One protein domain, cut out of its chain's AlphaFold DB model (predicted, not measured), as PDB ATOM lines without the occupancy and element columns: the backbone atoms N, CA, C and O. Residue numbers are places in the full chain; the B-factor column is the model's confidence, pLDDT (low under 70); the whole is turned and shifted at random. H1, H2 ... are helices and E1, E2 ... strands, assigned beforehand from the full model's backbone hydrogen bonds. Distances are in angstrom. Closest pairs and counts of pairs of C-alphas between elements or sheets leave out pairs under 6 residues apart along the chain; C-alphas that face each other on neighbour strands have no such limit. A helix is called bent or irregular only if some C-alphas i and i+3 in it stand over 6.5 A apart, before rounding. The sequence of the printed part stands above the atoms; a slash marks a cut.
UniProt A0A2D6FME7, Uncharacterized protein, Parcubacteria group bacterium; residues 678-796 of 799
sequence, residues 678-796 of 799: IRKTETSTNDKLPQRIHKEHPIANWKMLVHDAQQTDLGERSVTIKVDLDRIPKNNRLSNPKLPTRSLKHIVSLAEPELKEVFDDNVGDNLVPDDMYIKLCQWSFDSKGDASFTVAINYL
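Overview. This is residues 678 to 796 of the 799 residues of an uncharacterized protein of Parcubacteria group bacterium (UniProt A0A2D6FME7). A twisted sheet of four long strands, E1, E4, E6 and E5, has one helix, H1, over one face, while a thin two-stranded arm, residues 689 to 714 with the small hairpin E2 and E3 near its tip, runs on far past one end of the sheet. At the other end residues 726 to 740 make a long loop with no named element, and residues 760 to 766, of which 760 is the last residue of H1, stick out free. The printed part has 119 residues, with one named helix and six named strands in the order E1 E2 E3 E4 H1 E5 E6; the sheet, in the order E1 - E4 - E6 - E5, is antiparallel, and the class is mixed, helices and strands. The whole is extended, with a radius of gyration of the C-alphas of 21.1 A and spans of 80 by 34 by 19 A.

Along the chain. E1 is residues 678 to 688, 29.2 A long, beginning at C-alpha 678 (3.369, -23.325, 2.047). E2, residues 696 to 698, and E3, residues 705 to 707, are 6.4 A each. E4, residues 715 to 725, is 32.1 A long. H1, residues 741 to 760, is 29.4 A long and begins at C-alpha 741 (4.761, -29.401, 11.918); it is irregular, but only just: C-alphas 755 and 758 are 6.9 A apart. E5, residues 772 to 781, is 26.5 A long and bends by 54 degrees at residue 775. E6, residues 786 to 795, is 29.8 A long and ends at C-alpha 795 (29.843, -17.639, 14.287).

Arrangement. E1 and E5 are the edge strands of the sheet. E1 and E4 are antiparallel at 166 degrees, with N 684 and O 720 within hydrogen-bond range at 2.8 A. E4 and E6 are antiparallel at 166 degrees, with N 721 and O 789 at 2.8 A. E5 and E6 form a hairpin at 171 degrees, with N 778 and O 790 at 2.8 A. H1 is on this sheet, which gives two layers, a helix on one face of a sheet; the closest C-alphas of E4 and H1 are those of Val 719 and Ala 751, 6.4 A. E4, H1 and E5 are a split strand-helix-strand unit, two strands running the same way with E6 between them, and its crossover is right-handed. In H1, 11 of 16 O i to N i+4 pairs are within hydrogen-bond range. E2 and E3 form a hairpin at 142 degrees, with N 697 and O 706 at 2.9 A, and both are apart from H1. Residues 691 to 692 pair with residues 712 to 713, antiparallel.

Size, cuts and confidence. The C-alphas of Asn 701 and Lys 730, the two farthest apart, are 80.4 A from each other. The printed part has no cut. The links E4 to H1, of 15 residues, and H1 to E5, of 11, are long; E5 to E6 is tight. Mean pLDDT of the printed part is 73.1, and 50 residues are under 70, among them 691 to 713, 727 to 739 and 760 to 771.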
ATOM      1  N   ILE A 678       2.799 -24.669   2.154       84.25
ATOM      2  CA  ILE A 678       3.369 -23.325   2.047       84.25
ATOM      3  C   ILE A 678       3.079 -22.771   0.652       84.25
ATOM      4  O   ILE A 678       3.549 -23.295  -0.351       84.25
ATOM      5  N   ARG A 679       2.323 -21.678   0.615       85.12
ATOM      6  CA  ARG A 679       1.887 -20.993  -0.601       85.12
ATOM      7  C   ARG A 679       2.923 -19.997  -1.113       85.12
ATOM      8  O   ARG A 679       3.153 -19.918  -2.312       85.12
ATOM      9  N   LYS A 680       3.526 -19.231  -0.196       89.56
ATOM     10  CA  LYS A 680       4.536 -18.196  -0.468       89.56
ATOM     11  C   LYS A 680       5.660 -18.283   0.565       89.56
ATOM     12  O   LYS A 680       5.355 -18.561   1.721       89.56
ATOM     13  N   THR A 681       6.909 -18.015   0.176       90.12
ATOM     14  CA  THR A 681       8.101 -18.020   1.045       90.12
ATOM     15  C   THR A 681       9.003 -16.809   0.791       90.12
ATOM     16  O   THR A 681       9.702 -16.748  -0.214       90.12
ATOM     17  N   GLU A 682       9.043 -15.861   1.724       91.31
ATOM     18  CA  GLU A 682       9.949 -14.707   1.687       91.31
ATOM     19  C   GLU A 682      11.120 -14.921   2.658       91.31
ATOM     20  O   GLU A 682      10.954 -14.826   3.877       91.31
ATOM     21  N   THR A 683      12.313 -15.188   2.122       90.88
ATOM     22  CA  THR A 683      13.560 -15.252   2.900       90.88
ATOM     23  C   THR A 683      14.197 -13.868   3.000       90.88
ATOM     24  O   THR A 683      14.247 -13.110   2.033       90.88
ATOM     25  N   SER A 684      14.698 -13.531   4.185       92.88
ATOM     26  CA  SER A 684      15.460 -12.311   4.442       92.88
ATOM     27  C   SER A 684      16.629 -12.611   5.370       92.88
ATOM     28  O   SER A 684      16.463 -13.275   6.394       92.88
ATOM     29  N   THR A 685      17.800 -12.097   5.013       91.69
ATOM     30  CA  THR A 685      19.064 -12.357   5.705       91.69
ATOM     31  C   THR A 685      19.644 -11.041   6.208       91.69
ATOM     32  O   THR A 685      19.596 -10.026   5.513       91.69
ATOM     33  N   ASN A 686      20.162 -11.042   7.434       92.38
ATOM     34  CA  ASN A 686      20.826  -9.896   8.043       92.38
ATOM     35  C   ASN A 686      22.132 -10.336   8.706       92.38
ATOM     36  O   ASN A 686      22.104 -11.106   9.673       92.38
ATOM     37  N   ASP A 687      23.241  -9.788   8.213       86.88
ATOM     38  CA  ASP A 687      24.591 -10.187   8.593       86.88
ATOM     39  C   ASP A 687      25.327  -9.066   9.326       86.88
ATOM     40  O   ASP A 687      25.395  -7.914   8.892       86.88
ATOM     41  N   LYS A 688      25.946  -9.438  10.441       84.31
ATOM     42  CA  LYS A 688      26.895  -8.637  11.203       84.31
ATOM     43  C   LYS A 688      28.230  -9.369  11.171       84.31
ATOM     44  O   LYS A 688      28.384 -10.419  11.791       84.31
ATOM     45  N   LEU A 689      29.209  -8.802  10.474       78.19
ATOM     46  CA  LEU A 689      30.555  -9.370  10.411       78.19
ATOM     47  C   LEU A 689      31.229  -9.379  11.801       78.19
ATOM     48  O   LEU A 689      31.033  -8.431  12.573       78.19
ATOM     49  N   PRO A 690      32.052 -10.398  12.118       73.19
ATOM     50  CA  PRO A 690      32.845 -10.419  13.344       73.19
ATOM     51  C   PRO A 690      33.819  -9.238  13.384       73.19
ATOM     52  O   PRO A 690      34.422  -8.870  12.374       73.19
ATOM     53  N   GLN A 691      34.016  -8.656  14.567       67.81
ATOM     54  CA  GLN A 691      34.923  -7.520  14.763       67.81
ATOM     55  C   GLN A 691      36.003  -7.870  15.783       67.81
ATOM     56  O   GLN A 691      35.702  -8.279  16.899       67.81
ATOM     57  N   ARG A 692      37.283  -7.672  15.450       63.94
ATOM     58  CA  ARG A 692      38.371  -7.803  16.434       63.94
ATOM     59  C   ARG A 692      38.318  -6.619  17.408       63.94
ATOM     60  O   ARG A 692      38.613  -5.489  17.026       63.94
ATOM     61  N   ILE A 693      37.952  -6.872  18.667       62.16
ATOM     62  CA  ILE A 693      37.939  -5.854  19.723       62.16
ATOM     63  C   ILE A 693      39.344  -5.760  20.320       62.16
ATOM     64  O   ILE A 693      39.701  -6.479  21.253       62.16
ATOM     65  N   HIS A 694      40.134  -4.809  19.830       59.75
ATOM     66  CA  HIS A 694      41.404  -4.454  20.458       59.75
ATOM     67  C   HIS A 694      41.166  -3.683  21.766       59.75
ATOM     68  O   HIS A 694      41.183  -2.453  21.791       59.75
ATOM     69  N   LYS A 695      40.963  -4.399  22.879       60.38
ATOM     70  CA  LYS A 695      41.055  -3.795  24.216       60.38
ATOM     71  C   LYS A 695      42.513  -3.542  24.562       60.38
ATOM     72  O   LYS A 695      43.318  -4.467  24.658       60.38
ATOM     73  N   GLU A 696      42.834  -2.272  24.762       60.56
ATOM     74  CA  GLU A 696      44.139  -1.830  25.233       60.56
ATOM     75  C   GLU A 696      44.209  -1.927  26.757       60.56
ATOM     76  O   GLU A 696      43.500  -1.222  27.479       60.56
ATOM     77  N   HIS A 697      45.099  -2.778  27.258       62.53
ATOM     78  CA  HIS A 697      45.417  -2.853  28.675       62.53
ATOM     79  C   HIS A 697      46.739  -2.115  28.943       62.53
ATOM     80  O   HIS A 697      47.782  -2.496  28.399       62.53
ATOM     81  N   PRO A 698      46.744  -1.055  29.775       62.44
ATOM     82  CA  PRO A 698      47.977  -0.376  30.141       62.44
ATOM     83  C   PRO A 698      48.772  -1.243  31.124       62.44
ATOM     84  O   PRO A 698      48.337  -1.470  32.256       62.44
ATOM     85  N   ILE A 699      49.973  -1.684  30.735       60.81
ATOM     86  CA  ILE A 699      50.892  -2.307  31.694       60.81
ATOM     87  C   ILE A 699      51.466  -1.205  32.585       60.81
ATOM     88  O   ILE A 699      52.317  -0.404  32.173       60.81
ATOM     89  N   ALA A 700      50.997  -1.175  33.835       52.66
ATOM     90  CA  ALA A 700      51.511  -0.275  34.855       52.66
ATOM     91  C   ALA A 700      53.045  -0.391  34.953       52.66
ATOM     92  O   ALA A 700      53.610  -1.485  34.964       52.66
ATOM     93  N   ASN A 701      53.713   0.763  35.022       56.09
ATOM     94  CA  ASN A 701      55.170   0.963  35.010       56.09
ATOM     95  C   ASN A 701      55.904   0.818  33.659       56.09
ATOM     96  O   ASN A 701      57.026   1.307  33.575       56.09
ATOM     97  N   TRP A 702      55.313   0.244  32.601       56.72
ATOM     98  CA  TRP A 702      56.027   0.044  31.319       56.72
ATOM     99  C   TRP A 702      55.677   1.060  30.220       56.72
ATOM    100  O   TRP A 702      56.371   1.119  29.211       56.72
ATOM    101  N   LYS A 703      54.638   1.894  30.407       64.44
ATOM    102  CA  LYS A 703      54.141   2.876  29.408       64.44
ATOM    103  C   LYS A 703      53.815   2.270  28.029       64.44
ATOM    104  O   LYS A 703      53.760   2.990  27.036       64.44
ATOM    105  N   MET A 704      53.573   0.964  27.979       54.28
ATOM    106  CA  MET A 704      53.138   0.248  26.786       54.28
ATOM    107  C   MET A 704      51.664  -0.118  26.938       54.28
ATOM    108  O   MET A 704      51.237  -0.601  27.992       54.28
ATOM    109  N   LEU A 705      50.904   0.120  25.874       54.03
ATOM    110  CA  LEU A 705      49.579  -0.452  25.685       54.03
ATOM    111  C   LEU A 705      49.798  -1.862  25.136       54.03
ATOM    112  O   LEU A 705      50.516  -2.033  24.151       54.03
ATOM    113  N   VAL A 706      49.229  -2.867  25.794       55.94
ATOM    114  CA  VAL A 706      49.192  -4.228  25.261       55.94
ATOM    115  C   VAL A 706      47.759  -4.516  24.860       55.94
ATOM    116  O   VAL A 706      46.846  -4.428  25.679       55.94
ATOM    117  N   HIS A 707      47.566  -4.814  23.580       54.56
ATOM    118  CA  HIS A 707      46.287  -5.289  23.077       54.56
ATOM    119  C   HIS A 707      46.094  -6.731  23.547       54.56
ATOM    120  O   HIS A 707      46.998  -7.552  23.373       54.56
ATOM    121  N   ASP A 708      44.927  -7.050  24.108       55.22
ATOM    122  CA  ASP A 708      44.535  -8.454  24.219       55.22
ATOM    123  C   ASP A 708      44.405  -9.027  22.798       55.22
ATOM    124  O   ASP A 708      43.777  -8.425  21.921       55.22
ATOM    125  N   ALA A 709      45.083 -10.142  22.534       52.19
ATOM    126  CA  ALA A 709      45.351 -10.599  21.176       52.19
ATOM    127  C   ALA A 709      44.165 -11.339  20.530       52.19
ATOM    128  O   ALA A 709      44.237 -11.643  19.340       52.19
ATOM    129  N   GLN A 710      43.118 -11.681  21.299       53.88
ATOM    130  CA  GLN A 710      42.154 -12.717  20.893       53.88
ATOM    131  C   GLN A 710      40.664 -12.430  21.166       53.88
ATOM    132  O   GLN A 710      39.844 -13.302  20.892       53.88
ATOM    133  N   GLN A 711      40.254 -11.245  21.643       52.50
ATOM    134  CA  GLN A 711      38.816 -10.966  21.820       52.50
ATOM    135  C   GLN A 711      38.153 -10.474  20.516       52.50
ATOM    136  O   GLN A 711      38.098  -9.279  20.229       52.50
ATOM    137  N   THR A 712      37.608 -11.402  19.730       60.12
ATOM    138  CA  THR A 712      36.641 -11.110  18.661       60.12
ATOM    139  C   THR A 712      35.229 -10.950  19.229       60.12
ATOM    140  O   THR A 712      34.771 -11.752  20.039       60.12
ATOM    141  N   ASP A 713      34.518  -9.912  18.786       68.81
ATOM    142  CA  ASP A 713      33.058  -9.928  18.755       68.81
ATOM    143  C   ASP A 713      32.623 -10.961  17.712       68.81
ATOM    144  O   ASP A 713      33.206 -11.028  16.622       68.81
ATOM    145  N   LEU A 714      31.625 -11.771  18.053       76.94
ATOM    146  CA  LEU A 714      31.157 -12.833  17.173       76.94
ATOM    147  C   LEU A 714      30.471 -12.228  15.946       76.94
ATOM    148  O   LEU A 714      29.774 -11.207  16.039       76.94
ATOM    149  N   GLY A 715      30.665 -12.889  14.806       81.12
ATOM    150  CA  GLY A 715      29.823 -12.674  13.644       81.12
ATOM    151  C   GLY A 715      28.423 -13.160  13.980       81.12
ATOM    152  O   GLY A 715      28.265 -14.092  14.767       81.12
ATOM    153  N   GLU A 716      27.405 -12.529  13.418       87.81
ATOM    154  CA  GLU A 716      26.016 -12.937  13.583       87.81
ATOM    155  C   GLU A 716      25.335 -12.944  12.217       87.81
ATOM    156  O   GLU A 716      25.423 -11.963  11.485       87.81
ATOM    157  N   ARG A 717      24.658 -14.044  11.881       88.50
ATOM    158  CA  ARG A 717      23.778 -14.144  10.710       88.50
ATOM    159  C   ARG A 717      22.388 -14.485  11.201       88.50
ATOM    160  O   ARG A 717      22.209 -15.464  11.926       88.50
ATOM    161  N   SER A 718      21.409 -13.668  10.831       92.44
ATOM    162  CA  SER A 718      20.002 -13.923  11.115       92.44
ATOM    163  C   SER A 718      19.248 -14.150   9.817       92.44
ATOM    164  O   SER A 718      19.130 -13.240   9.003       92.44
ATOM    165  N   VAL A 719      18.677 -15.343   9.677       93.12
ATOM    166  CA  VAL A 719      17.778 -15.711   8.583       93.12
ATOM    167  C   VAL A 719      16.350 -15.662   9.119       93.12
ATOM    168  O   VAL A 719      16.015 -16.317  10.108       93.12
ATOM    169  N   THR A 720      15.507 -14.852   8.487       94.81
ATOM    170  CA  THR A 720      14.067 -14.778   8.740       94.81
ATOM    171  C   THR A 720      13.322 -15.199   7.488       94.81
ATOM    172  O   THR A 720      13.347 -14.491   6.483       94.81
ATOM    173  N   ILE A 721      12.627 -16.328   7.579       93.00
ATOM    174  CA  ILE A 721      11.734 -16.837   6.543       93.00
ATOM    175  C   ILE A 721      10.300 -16.547   6.978       93.00
ATOM    176  O   ILE A 721       9.856 -17.020   8.026       93.00
ATOM    177  N   LYS A 722       9.570 -15.774   6.180       92.38
ATOM    178  CA  LYS A 722       8.120 -15.600   6.302       92.38
ATOM    179  C   LYS A 722       7.433 -16.494   5.283       92.38
ATOM    180  O   LYS A 722       7.933 -16.644   4.173       92.38
ATOM    181  N   VAL A 723       6.296 -17.068   5.647       89.38
ATOM    182  CA  VAL A 723       5.486 -17.877   4.744       89.38
ATOM    183  C   VAL A 723       4.004 -17.565   4.868       89.38
ATOM    184  O   VAL A 723       3.496 -17.337   5.965       89.38
ATOM    185  N   ASP A 724       3.309 -17.677   3.743       87.56
ATOM    186  CA  ASP A 724       1.856 -17.804   3.711       87.56
ATOM    187  C   ASP A 724       1.509 -19.295   3.679       87.56
ATOM    188  O   ASP A 724       1.998 -20.025   2.814       87.56
ATOM    189  N   LEU A 725       0.653 -19.762   4.585       84.06
ATOM    190  CA  LEU A 725       0.205 -21.156   4.626       84.06
ATOM    191  C   LEU A 725      -1.069 -21.383   3.800       84.06
ATOM    192  O   LEU A 725      -2.015 -20.593   3.836       84.06
ATOM    193  N   ASP A 726      -1.135 -22.530   3.124       74.88
ATOM    194  CA  ASP A 726      -2.302 -22.935   2.336       74.88
ATOM    195  C   ASP A 726      -3.544 -23.187   3.198       74.88
ATOM    196  O   ASP A 726      -3.548 -24.004   4.132       74.88
ATOM    197  N   ARG A 727      -4.661 -22.571   2.797       65.62
ATOM    198  CA  ARG A 727      -5.988 -22.821   3.369       65.62
ATOM    199  C   ARG A 727      -6.798 -23.746   2.463       65.62
ATOM    200  O   ARG A 727      -7.341 -23.316   1.453       65.62
ATOM    201  N   ILE A 728      -6.946 -25.009   2.858       57.38
ATOM    202  CA  ILE A 728      -7.784 -25.974   2.130       57.38
ATOM    203  C   ILE A 728      -9.229 -25.912   2.671       57.38
ATOM    204  O   ILE A 728      -9.437 -26.175   3.859       57.38
ATOM    205  N   PRO A 729     -10.253 -25.611   1.846       47.47
ATOM    206  CA  PRO A 729     -11.654 -25.637   2.273       47.47
ATOM    207  C   PRO A 729     -12.063 -27.000   2.849       47.47
ATOM    208  O   PRO A 729     -11.602 -28.042   2.386       47.47
ATOM    209  N   LYS A 730     -12.929 -27.001   3.874       45.56
ATOM    210  CA  LYS A 730     -13.339 -28.172   4.696       45.56
ATOM    211  C   LYS A 730     -12.202 -28.855   5.483       45.56
ATOM    212  O   LYS A 730     -12.444 -29.335   6.586       45.56
ATOM    213  N   ASN A 731     -10.963 -28.825   4.996       51.41
ATOM    214  CA  ASN A 731      -9.760 -29.269   5.698       51.41
ATOM    215  C   ASN A 731      -9.153 -28.099   6.484       51.41
ATOM    216  O   ASN A 731      -8.101 -27.561   6.142       51.41
ATOM    217  N   ASN A 732      -9.849 -27.684   7.544       46.34
ATOM    218  CA  ASN A 732      -9.484 -26.502   8.316       46.34
ATOM    219  C   ASN A 732      -8.223 -26.756   9.170       46.34
ATOM    220  O   ASN A 732      -8.295 -27.013  10.369       46.34
ATOM    221  N   ARG A 733      -7.051 -26.699   8.518       47.91
ATOM    222  CA  ARG A 733      -5.715 -26.881   9.111       47.91
ATOM    223  C   ARG A 733      -5.411 -25.849  10.211       47.91
ATOM    224  O   ARG A 733      -4.526 -26.099  11.023       47.91
ATOM    225  N   LEU A 734      -6.147 -24.731  10.242       49.19
ATOM    226  CA  LEU A 734      -5.940 -23.602  11.156       49.19
ATOM    227  C   LEU A 734      -7.004 -23.489  12.267       49.19
ATOM    228  O   LEU A 734      -6.685 -22.984  13.342       49.19
ATOM    229  N   SER A 735      -8.243 -23.969  12.085       42.88
ATOM    230  CA  SER A 735      -9.201 -23.999  13.201       42.88
ATOM    231  C   SER A 735      -8.837 -25.099  14.189       42.88
ATOM    232  O   SER A 735      -8.830 -26.276  13.827       42.88
ATOM    233  N   ASN A 736      -8.632 -24.715  15.451       46.00
ATOM    234  CA  ASN A 736      -8.226 -25.617  16.530       46.00
ATOM    235  C   ASN A 736      -6.829 -26.230  16.247       46.00
ATOM    236  O   ASN A 736      -6.699 -27.449  16.095       46.00
ATOM    237  N   PRO A 737      -5.793 -25.384  16.065       47.28
ATOM    238  CA  PRO A 737      -4.639 -25.720  15.243       47.28
ATOM    239  C   PRO A 737      -3.805 -26.852  15.844       47.28
ATOM    240  O   PRO A 737      -3.175 -26.717  16.895       47.28
ATOM    241  N   LYS A 738      -3.707 -27.955  15.095       54.41
ATOM    242  CA  LYS A 738      -2.503 -28.788  15.149       54.41
ATOM    243  C   LYS A 738      -1.346 -27.900  14.695       54.41
ATOM    244  O   LYS A 738      -1.496 -27.213  13.686       54.41
ATOM    245  N   LEU A 739      -0.210 -27.923  15.400       60.62
ATOM    246  CA  LEU A 739       0.991 -27.226  14.925       60.62
ATOM    247  C   LEU A 739       1.239 -27.582  13.446       60.62
ATOM    248  O   LEU A 739       1.098 -28.760  13.090       60.62
ATOM    249  N   PRO A 740       1.632 -26.619  12.589       72.69
ATOM    250  CA  PRO A 740       1.937 -26.870  11.183       72.69
ATOM    251  C   PRO A 740       3.302 -27.569  11.050       72.69
ATOM    252  O   PRO A 740       4.211 -27.095  10.382       72.69
ATOM    253  N   THR A 741       3.475 -28.716  11.715       74.88
ATOM    254  CA  THR A 741       4.761 -29.401  11.918       74.88
ATOM    255  C   THR A 741       5.432 -29.806  10.607       74.88
ATOM    256  O   THR A 741       6.653 -29.914  10.565       74.88
ATOM    257  N   ARG A 742       4.662 -30.028   9.532       82.06
ATOM    258  CA  ARG A 742       5.217 -30.269   8.191       82.06
ATOM    259  C   ARG A 742       5.829 -28.992   7.616       82.06
ATOM    260  O   ARG A 742       7.001 -29.005   7.259       82.06
ATOM    261  N   SER A 743       5.059 -27.908   7.593       85.12
ATOM    262  CA  SER A 743       5.486 -26.592   7.116       85.12
ATOM    263  C   SER A 743       6.683 -26.091   7.928       85.12
ATOM    264  O   SER A 743       7.717 -25.790   7.355       85.12
ATOM    265  N   LEU A 744       6.614 -26.139   9.263       84.44
ATOM    266  CA  LEU A 744       7.707 -25.722  10.148       84.44
ATOM    267  C   LEU A 744       8.995 -26.532   9.924       84.44
ATOM    268  O   LEU A 744      10.068 -25.944   9.859       84.44
ATOM    269  N   LYS A 745       8.907 -27.860   9.749       86.56
ATOM    270  CA  LYS A 745      10.079 -28.680   9.386       86.56
ATOM    271  C   LYS A 745      10.678 -28.267   8.043       86.56
ATOM    272  O   LYS A 745      11.898 -28.247   7.921       86.56
ATOM    273  N   HIS A 746       9.839 -27.940   7.061       88.94
ATOM    274  CA  HIS A 746      10.321 -27.481   5.764       88.94
ATOM    275  C   HIS A 746      10.983 -26.098   5.860       88.94
ATOM    276  O   HIS A 746      12.101 -25.937   5.386       88.94
ATOM    277  N   ILE A 747      10.378 -25.144   6.572       88.94
ATOM    278  CA  ILE A 747      10.965 -23.814   6.809       88.94
ATOM    279  C   ILE A 747      12.333 -23.929   7.502       88.94
ATOM    280  O   ILE A 747      13.286 -23.276   7.092       88.94
ATOM    281  N   VAL A 748      12.470 -24.816   8.496       88.50
ATOM    282  CA  VAL A 748      13.770 -25.104   9.129       88.50
ATOM    283  C   VAL A 748      14.781 -25.648   8.109       88.50
ATOM    284  O   VAL A 748      15.921 -25.193   8.101       88.50
ATOM    285  N   SER A 749      14.373 -26.558   7.213       89.56
ATOM    286  CA  SER A 749      15.257 -27.075   6.151       89.56
ATOM    287  C   SER A 749      15.649 -26.034   5.092       89.56
ATOM    288  O   SER A 749      16.687 -26.196   4.464       89.56
ATOM    289  N   LEU A 750      14.855 -24.971   4.912       90.00
ATOM    290  CA  LEU A 750      15.190 -23.840   4.040       90.00
ATOM    291  C   LEU A 750      16.148 -22.854   4.729       90.00
ATOM    292  O   LEU A 750      17.019 -22.292   4.080       90.00
ATOM    293  N   ALA A 751      16.033 -22.676   6.048       89.88
ATOM    294  CA  ALA A 751      16.917 -21.787   6.800       89.88
ATOM    295  C   ALA A 751      18.329 -22.366   7.014       89.88
ATOM    296  O   ALA A 751      19.278 -21.611   7.191       89.88
ATOM    297  N   GLU A 752      18.492 -23.691   7.021       86.94
ATOM    298  CA  GLU A 752      19.797 -24.333   7.231       86.94
ATOM    299  C   GLU A 752      20.865 -24.008   6.158       86.94
ATOM    300  O   GLU A 752      21.970 -23.647   6.564       86.94
ATOM    301  N   PRO A 753      20.611 -24.106   4.834       86.81
ATOM    302  CA  PRO A 753      21.591 -23.694   3.820       86.81
ATOM    303  C   PRO A 753      21.853 -22.183   3.863       86.81
ATOM    304  O   PRO A 753      23.007 -21.765   3.885       86.81
ATOM    305  N   GLU A 754      20.801 -21.375   4.010       88.44
ATOM    306  CA  GLU A 754      20.886 -19.917   4.168       88.44
ATOM    307  C   GLU A 754      21.755 -19.495   5.360       88.44
ATOM    308  O   GLU A 754      22.389 -18.449   5.325       88.44
ATOM    309  N   LEU A 755      21.818 -20.288   6.432       85.56
ATOM    310  CA  LEU A 755      22.706 -20.039   7.571       85.56
ATOM    311  C   LEU A 755      24.168 -20.436   7.317       85.56
ATOM    312  O   LEU A 755      25.043 -19.950   8.030       85.56
ATOM    313  N   LYS A 756      24.437 -21.329   6.358       81.19
ATOM    314  CA  LYS A 756      25.785 -21.846   6.056       81.19
ATOM    315  C   LYS A 756      26.522 -21.036   4.991       81.19
ATOM    316  O   LYS A 756      27.747 -21.054   4.994       81.19
ATOM    317  N   GLU A 757      25.808 -20.268   4.169       80.75
ATOM    318  CA  GLU A 757      26.384 -19.462   3.080       80.75
ATOM    319  C   GLU A 757      27.525 -18.521   3.541       80.75
ATOM    320  O   GLU A 757      28.473 -18.295   2.795       80.75
ATOM    321  N   VAL A 758      27.533 -18.059   4.804       73.38
ATOM    322  CA  VAL A 758      28.656 -17.282   5.394       73.38
ATOM    323  C   VAL A 758      30.017 -17.997   5.383       73.38
ATOM    324  O   VAL A 758      31.040 -17.355   5.639       73.38
ATOM    325  N   PHE A 759      30.053 -19.298   5.094       70.12
ATOM    326  CA  PHE A 759      31.278 -20.085   4.949       70.12
ATOM    327  C   PHE A 759      31.618 -20.437   3.487       70.12
ATOM    328  O   PHE A 759      32.796 -20.660   3.198       70.12
ATOM    329  N   ASP A 760      30.646 -20.439   2.564       60.69
ATOM    330  CA  ASP A 760      30.807 -20.985   1.200       60.69
ATOM    331  C   ASP A 760      31.692 -20.124   0.271       60.69
ATOM    332  O   ASP A 760      32.264 -20.634  -0.693       60.69
ATOM    333  N   ASP A 761      31.918 -18.847   0.602       54.97
ATOM    334  CA  ASP A 761      32.793 -17.931  -0.154       54.97
ATOM    335  C   ASP A 761      34.291 -18.332  -0.178       54.97
ATOM    336  O   ASP A 761      35.085 -17.729  -0.905       54.97
ATOM    337  N   ASN A 762      34.728 -19.326   0.610       50.44
ATOM    338  CA  ASN A 762      36.137 -19.748   0.683       50.44
ATOM    339  C   ASN A 762      36.331 -21.201   0.207       50.44
ATOM    340  O   ASN A 762      36.695 -22.081   0.982       50.44
ATOM    341  N   VAL A 763      36.201 -21.418  -1.108       47.72
ATOM    342  CA  VAL A 763      36.361 -22.699  -1.851       47.72
ATOM    343  C   VAL A 763      37.739 -23.402  -1.667       47.72
ATOM    344  O   VAL A 763      38.008 -24.431  -2.281       47.72
ATOM    345  N   GLY A 764      38.642 -22.869  -0.835       49.94
ATOM    346  CA  GLY A 764      39.994 -23.396  -0.609       49.94
ATOM    347  C   GLY A 764      40.254 -24.052   0.752       49.94
ATOM    348  O   GLY A 764      41.101 -24.942   0.821       49.94
ATOM    349  N   ASP A 765      39.552 -23.651   1.817       48.53
ATOM    350  CA  ASP A 765      39.905 -24.020   3.194       48.53
ATOM    351  C   ASP A 765      38.761 -24.757   3.900       48.53
ATOM    352  O   ASP A 765      37.614 -24.317   3.887       48.53
ATOM    353  N   ASN A 766      39.088 -25.872   4.567       49.03
ATOM    354  CA  ASN A 766      38.146 -26.675   5.358       49.03
ATOM    355  C   ASN A 766      37.722 -25.941   6.649       49.03
ATOM    356  O   ASN A 766      38.110 -26.334   7.752       49.03
ATOM    357  N   LEU A 767      36.931 -24.874   6.521       52.69
ATOM    358  CA  LEU A 767      36.235 -24.240   7.637       52.69
ATOM    359  C   LEU A 767      35.166 -25.206   8.156       52.69
ATOM    360  O   LEU A 767      34.117 -25.401   7.543       52.69
ATOM    361  N   VAL A 768      35.466 -25.861   9.277       52.22
ATOM    362  CA  VAL A 768      34.549 -26.815   9.905       52.22
ATOM    363  C   VAL A 768      33.384 -26.043  10.549       52.22
ATOM    364  O   VAL A 768      33.653 -25.104  11.298       52.22
ATOM    365  N   PRO A 769      32.109 -26.434  10.344       53.44
ATOM    366  CA  PRO A 769      30.934 -25.776  10.946       53.44
ATOM    367  C   PRO A 769      30.826 -25.803  12.488       53.44
ATOM    368  O   PRO A 769      29.777 -25.451  13.029       53.44
ATOM    369  N   ASP A 770      31.870 -26.228  13.204       52.16
ATOM    370  CA  ASP A 770      31.864 -26.487  14.652       52.16
ATOM    371  C   ASP A 770      31.741 -25.209  15.517       52.16
ATOM    372  O   ASP A 770      31.450 -25.302  16.708       52.16
ATOM    373  N   ASP A 771      31.904 -24.019  14.926       62.91
ATOM    374  CA  ASP A 771      31.848 -22.715  15.610       62.91
ATOM    375  C   ASP A 771      30.497 -21.971  15.476       62.91
ATOM    376  O   ASP A 771      30.403 -20.774  15.773       62.91
ATOM    377  N   MET A 772      29.429 -22.651  15.041       70.25
ATOM    378  CA  MET A 772      28.073 -22.082  14.963       70.25
ATOM    379  C   MET A 772      27.281 -22.250  16.271       70.25
ATOM    380  O   MET A 772      26.907 -23.357  16.660       70.25
ATOM    381  N   TYR A 773      26.902 -21.135  16.902       82.31
ATOM    382  CA  TYR A 773      26.082 -21.112  18.118       82.31
ATOM    383  C   TYR A 773      24.713 -20.493  17.833       82.31
ATOM    384  O   TYR A 773      24.624 -19.311  17.509       82.31
ATOM    385  N   ILE A 774      23.622 -21.248  18.001       83.62
ATOM    386  CA  ILE A 774      22.261 -20.703  17.858       83.62
ATOM    387  C   ILE A 774      22.020 -19.658  18.961       83.62
ATOM    388  O   ILE A 774      21.866 -19.995  20.134       83.62
ATOM    389  N   LYS A 775      21.969 -18.383  18.567       87.50
ATOM    390  CA  LYS A 775      21.654 -17.230  19.422       87.50
ATOM    391  C   LYS A 775      20.144 -17.079  19.605       87.50
ATOM    392  O   LYS A 775      19.680 -16.739  20.692       87.50
ATOM    393  N   LEU A 776      19.384 -17.308  18.535       90.00
ATOM    394  CA  LEU A 776      17.936 -17.144  18.502       90.00
ATOM    395  C   LEU A 776      17.304 -18.237  17.644       90.00
ATOM    396  O   LEU A 776      17.798 -18.544  16.566       90.00
ATOM    397  N   CYS A 777      16.185 -18.784  18.104       90.94
ATOM    398  CA  CYS A 777      15.295 -19.607  17.298       90.94
ATOM    399  C   CYS A 777      13.867 -19.282  17.739       90.94
ATOM    400  O   CYS A 777      13.452 -19.617  18.850       90.94
ATOM    401  N   GLN A 778      13.155 -18.532  16.905       92.62
ATOM    402  CA  GLN A 778      11.811 -18.034  17.163       92.62
ATOM    403  C   GLN A 778      10.907 -18.359  15.985       92.62
ATOM    404  O   GLN A 778      11.330 -18.381  14.832       92.62
ATOM    405  N   TRP A 779       9.638 -18.599  16.286       89.38
ATOM    406  CA  TRP A 779       8.617 -18.818  15.281       89.38
ATOM    407  C   TRP A 779       7.289 -18.244  15.762       89.38
ATOM    408  O   TRP A 779       6.998 -18.229  16.961       89.38
ATOM    409  N   SER A 780       6.487 -17.782  14.816       87.56
ATOM    410  CA  SER A 780       5.129 -17.299  15.040       87.56
ATOM    411  C   SER A 780       4.239 -17.724  13.883       87.56
ATOM    412  O   SER A 780       4.712 -17.942  12.772       87.56
ATOM    413  N   PHE A 781       2.950 -17.861  14.160       83.75
ATOM    414  CA  PHE A 781       1.912 -18.113  13.170       83.75
ATOM    415  C   PHE A 781       0.614 -17.478  13.667       83.75
ATOM    416  O   PHE A 781       0.405 -17.383  14.881       83.75
ATOM    417  N   ASP A 782      -0.244 -17.043  12.752       78.69
ATOM    418  CA  ASP A 782      -1.510 -16.398  13.088       78.69
ATOM    419  C   ASP A 782      -2.732 -17.143  12.512       78.69
ATOM    420  O   ASP A 782      -2.630 -18.189  11.866       78.69
ATOM    421  N   SER A 783      -3.930 -16.621  12.788       69.94
ATOM    422  CA  SER A 783      -5.189 -17.184  12.285       69.94
ATOM    423  C   SER A 783      -5.465 -16.880  10.808       69.94
ATOM    424  O   SER A 783      -6.397 -17.455  10.240       69.94
ATOM    425  N   LYS A 784      -4.681 -16.002  10.171       72.31
ATOM    426  CA  LYS A 784      -4.723 -15.755   8.727       72.31
ATOM    427  C   LYS A 784      -3.876 -16.771   7.957       72.31
ATOM    428  O   LYS A 784      -4.109 -16.952   6.761       72.31
ATOM    429  N   GLY A 785      -3.006 -17.510   8.640       76.44
ATOM    430  CA  GLY A 785      -2.070 -18.437   8.011       76.44
ATOM    431  C   GLY A 785      -0.736 -17.781   7.677       76.44
ATOM    432  O   GLY A 785       0.083 -18.419   7.023       76.44
ATOM    433  N   ASP A 786      -0.502 -16.558   8.152       83.81
ATOM    434  CA  ASP A 786       0.798 -15.908   8.075       83.81
ATOM    435  C   ASP A 786       1.684 -16.598   9.126       83.81
ATOM    436  O   ASP A 786       1.303 -16.705  10.298       83.81
ATOM    437  N   ALA A 787       2.855 -17.096   8.737       87.62
ATOM    438  CA  ALA A 787       3.824 -17.676   9.660       87.62
ATOM    439  C   ALA A 787       5.234 -17.152   9.391       87.62
ATOM    440  O   ALA A 787       5.575 -16.734   8.291       87.62
ATOM    441  N   SER A 788       6.082 -17.160  10.411       90.69
ATOM    442  CA  SER A 788       7.473 -16.741  10.285       90.69
ATOM    443  C   SER A 788       8.376 -17.558  11.189       90.69
ATOM    444  O   SER A 788       8.001 -17.908  12.308       90.69
ATOM    445  N   PHE A 789       9.584 -17.819  10.709       93.44
ATOM    446  CA  PHE A 789      10.667 -18.475  11.419       93.44
ATOM    447  C   PHE A 789      11.900 -17.581  11.344       93.44
ATOM    448  O   PHE A 789      12.370 -17.259  10.254       93.44
ATOM    449  N   THR A 790      12.422 -17.188  12.499       94.12
ATOM    450  CA  THR A 790      13.659 -16.416  12.616       94.12
ATOM    451  C   THR A 790      14.661 -17.241  13.396       94.12
ATOM    452  O   THR A 790      14.453 -17.558  14.570       94.12
ATOM    453  N   VAL A 791      15.779 -17.544  12.752       93.19
ATOM    454  CA  VAL A 791      16.941 -18.161  13.378       93.19
ATOM    455  C   VAL A 791      18.122 -17.208  13.255       93.19
ATOM    456  O   VAL A 791      18.368 -16.642  12.192       93.19
ATOM    457  N   ALA A 792      18.842 -17.011  14.355       91.00
ATOM    458  CA  ALA A 792      20.094 -16.274  14.366       91.00
ATOM    459  C   ALA A 792      21.193 -17.157  14.943       91.00
ATOM    460  O   ALA A 792      21.023 -17.760  16.009       91.00
ATOM    461  N   ILE A 793      22.319 -17.207  14.245       87.31
ATOM    462  CA  ILE A 793      23.542 -17.869  14.684       87.31
ATOM    463  C   ILE A 793      24.583 -16.809  15.008       87.31
ATOM    464  O   ILE A 793      24.680 -15.800  14.312       87.31
ATOM    465  N   ASN A 794      25.386 -17.071  16.028       86.56
ATOM    466  CA  ASN A 794      26.699 -16.471  16.154       86.56
ATOM    467  C   ASN A 794      27.727 -17.420  15.531       86.56
ATOM    468  O   ASN A 794      27.616 -18.633  15.711       86.56
ATOM    469  N   TYR A 795      28.737 -16.878  14.859       77.44
ATOM    470  CA  TYR A 795      29.843 -17.639  14.287       77.44
ATOM    471  C   TYR A 795      31.193 -16.964  14.555       77.44
ATOM    472  O   TYR A 795      31.306 -15.734  14.618       77.44
ATOM    473  N   LEU A 796      32.236 -17.779  14.703       69.81
ATOM    474  CA  LEU A 796      33.620 -17.320  14.616       69.81
ATOM    475  C   LEU A 796      34.068 -17.422  13.157       69.81
ATOM    476  O   LEU A 796      34.061 -18.500  12.573       69.81
TER     477      LEU A 796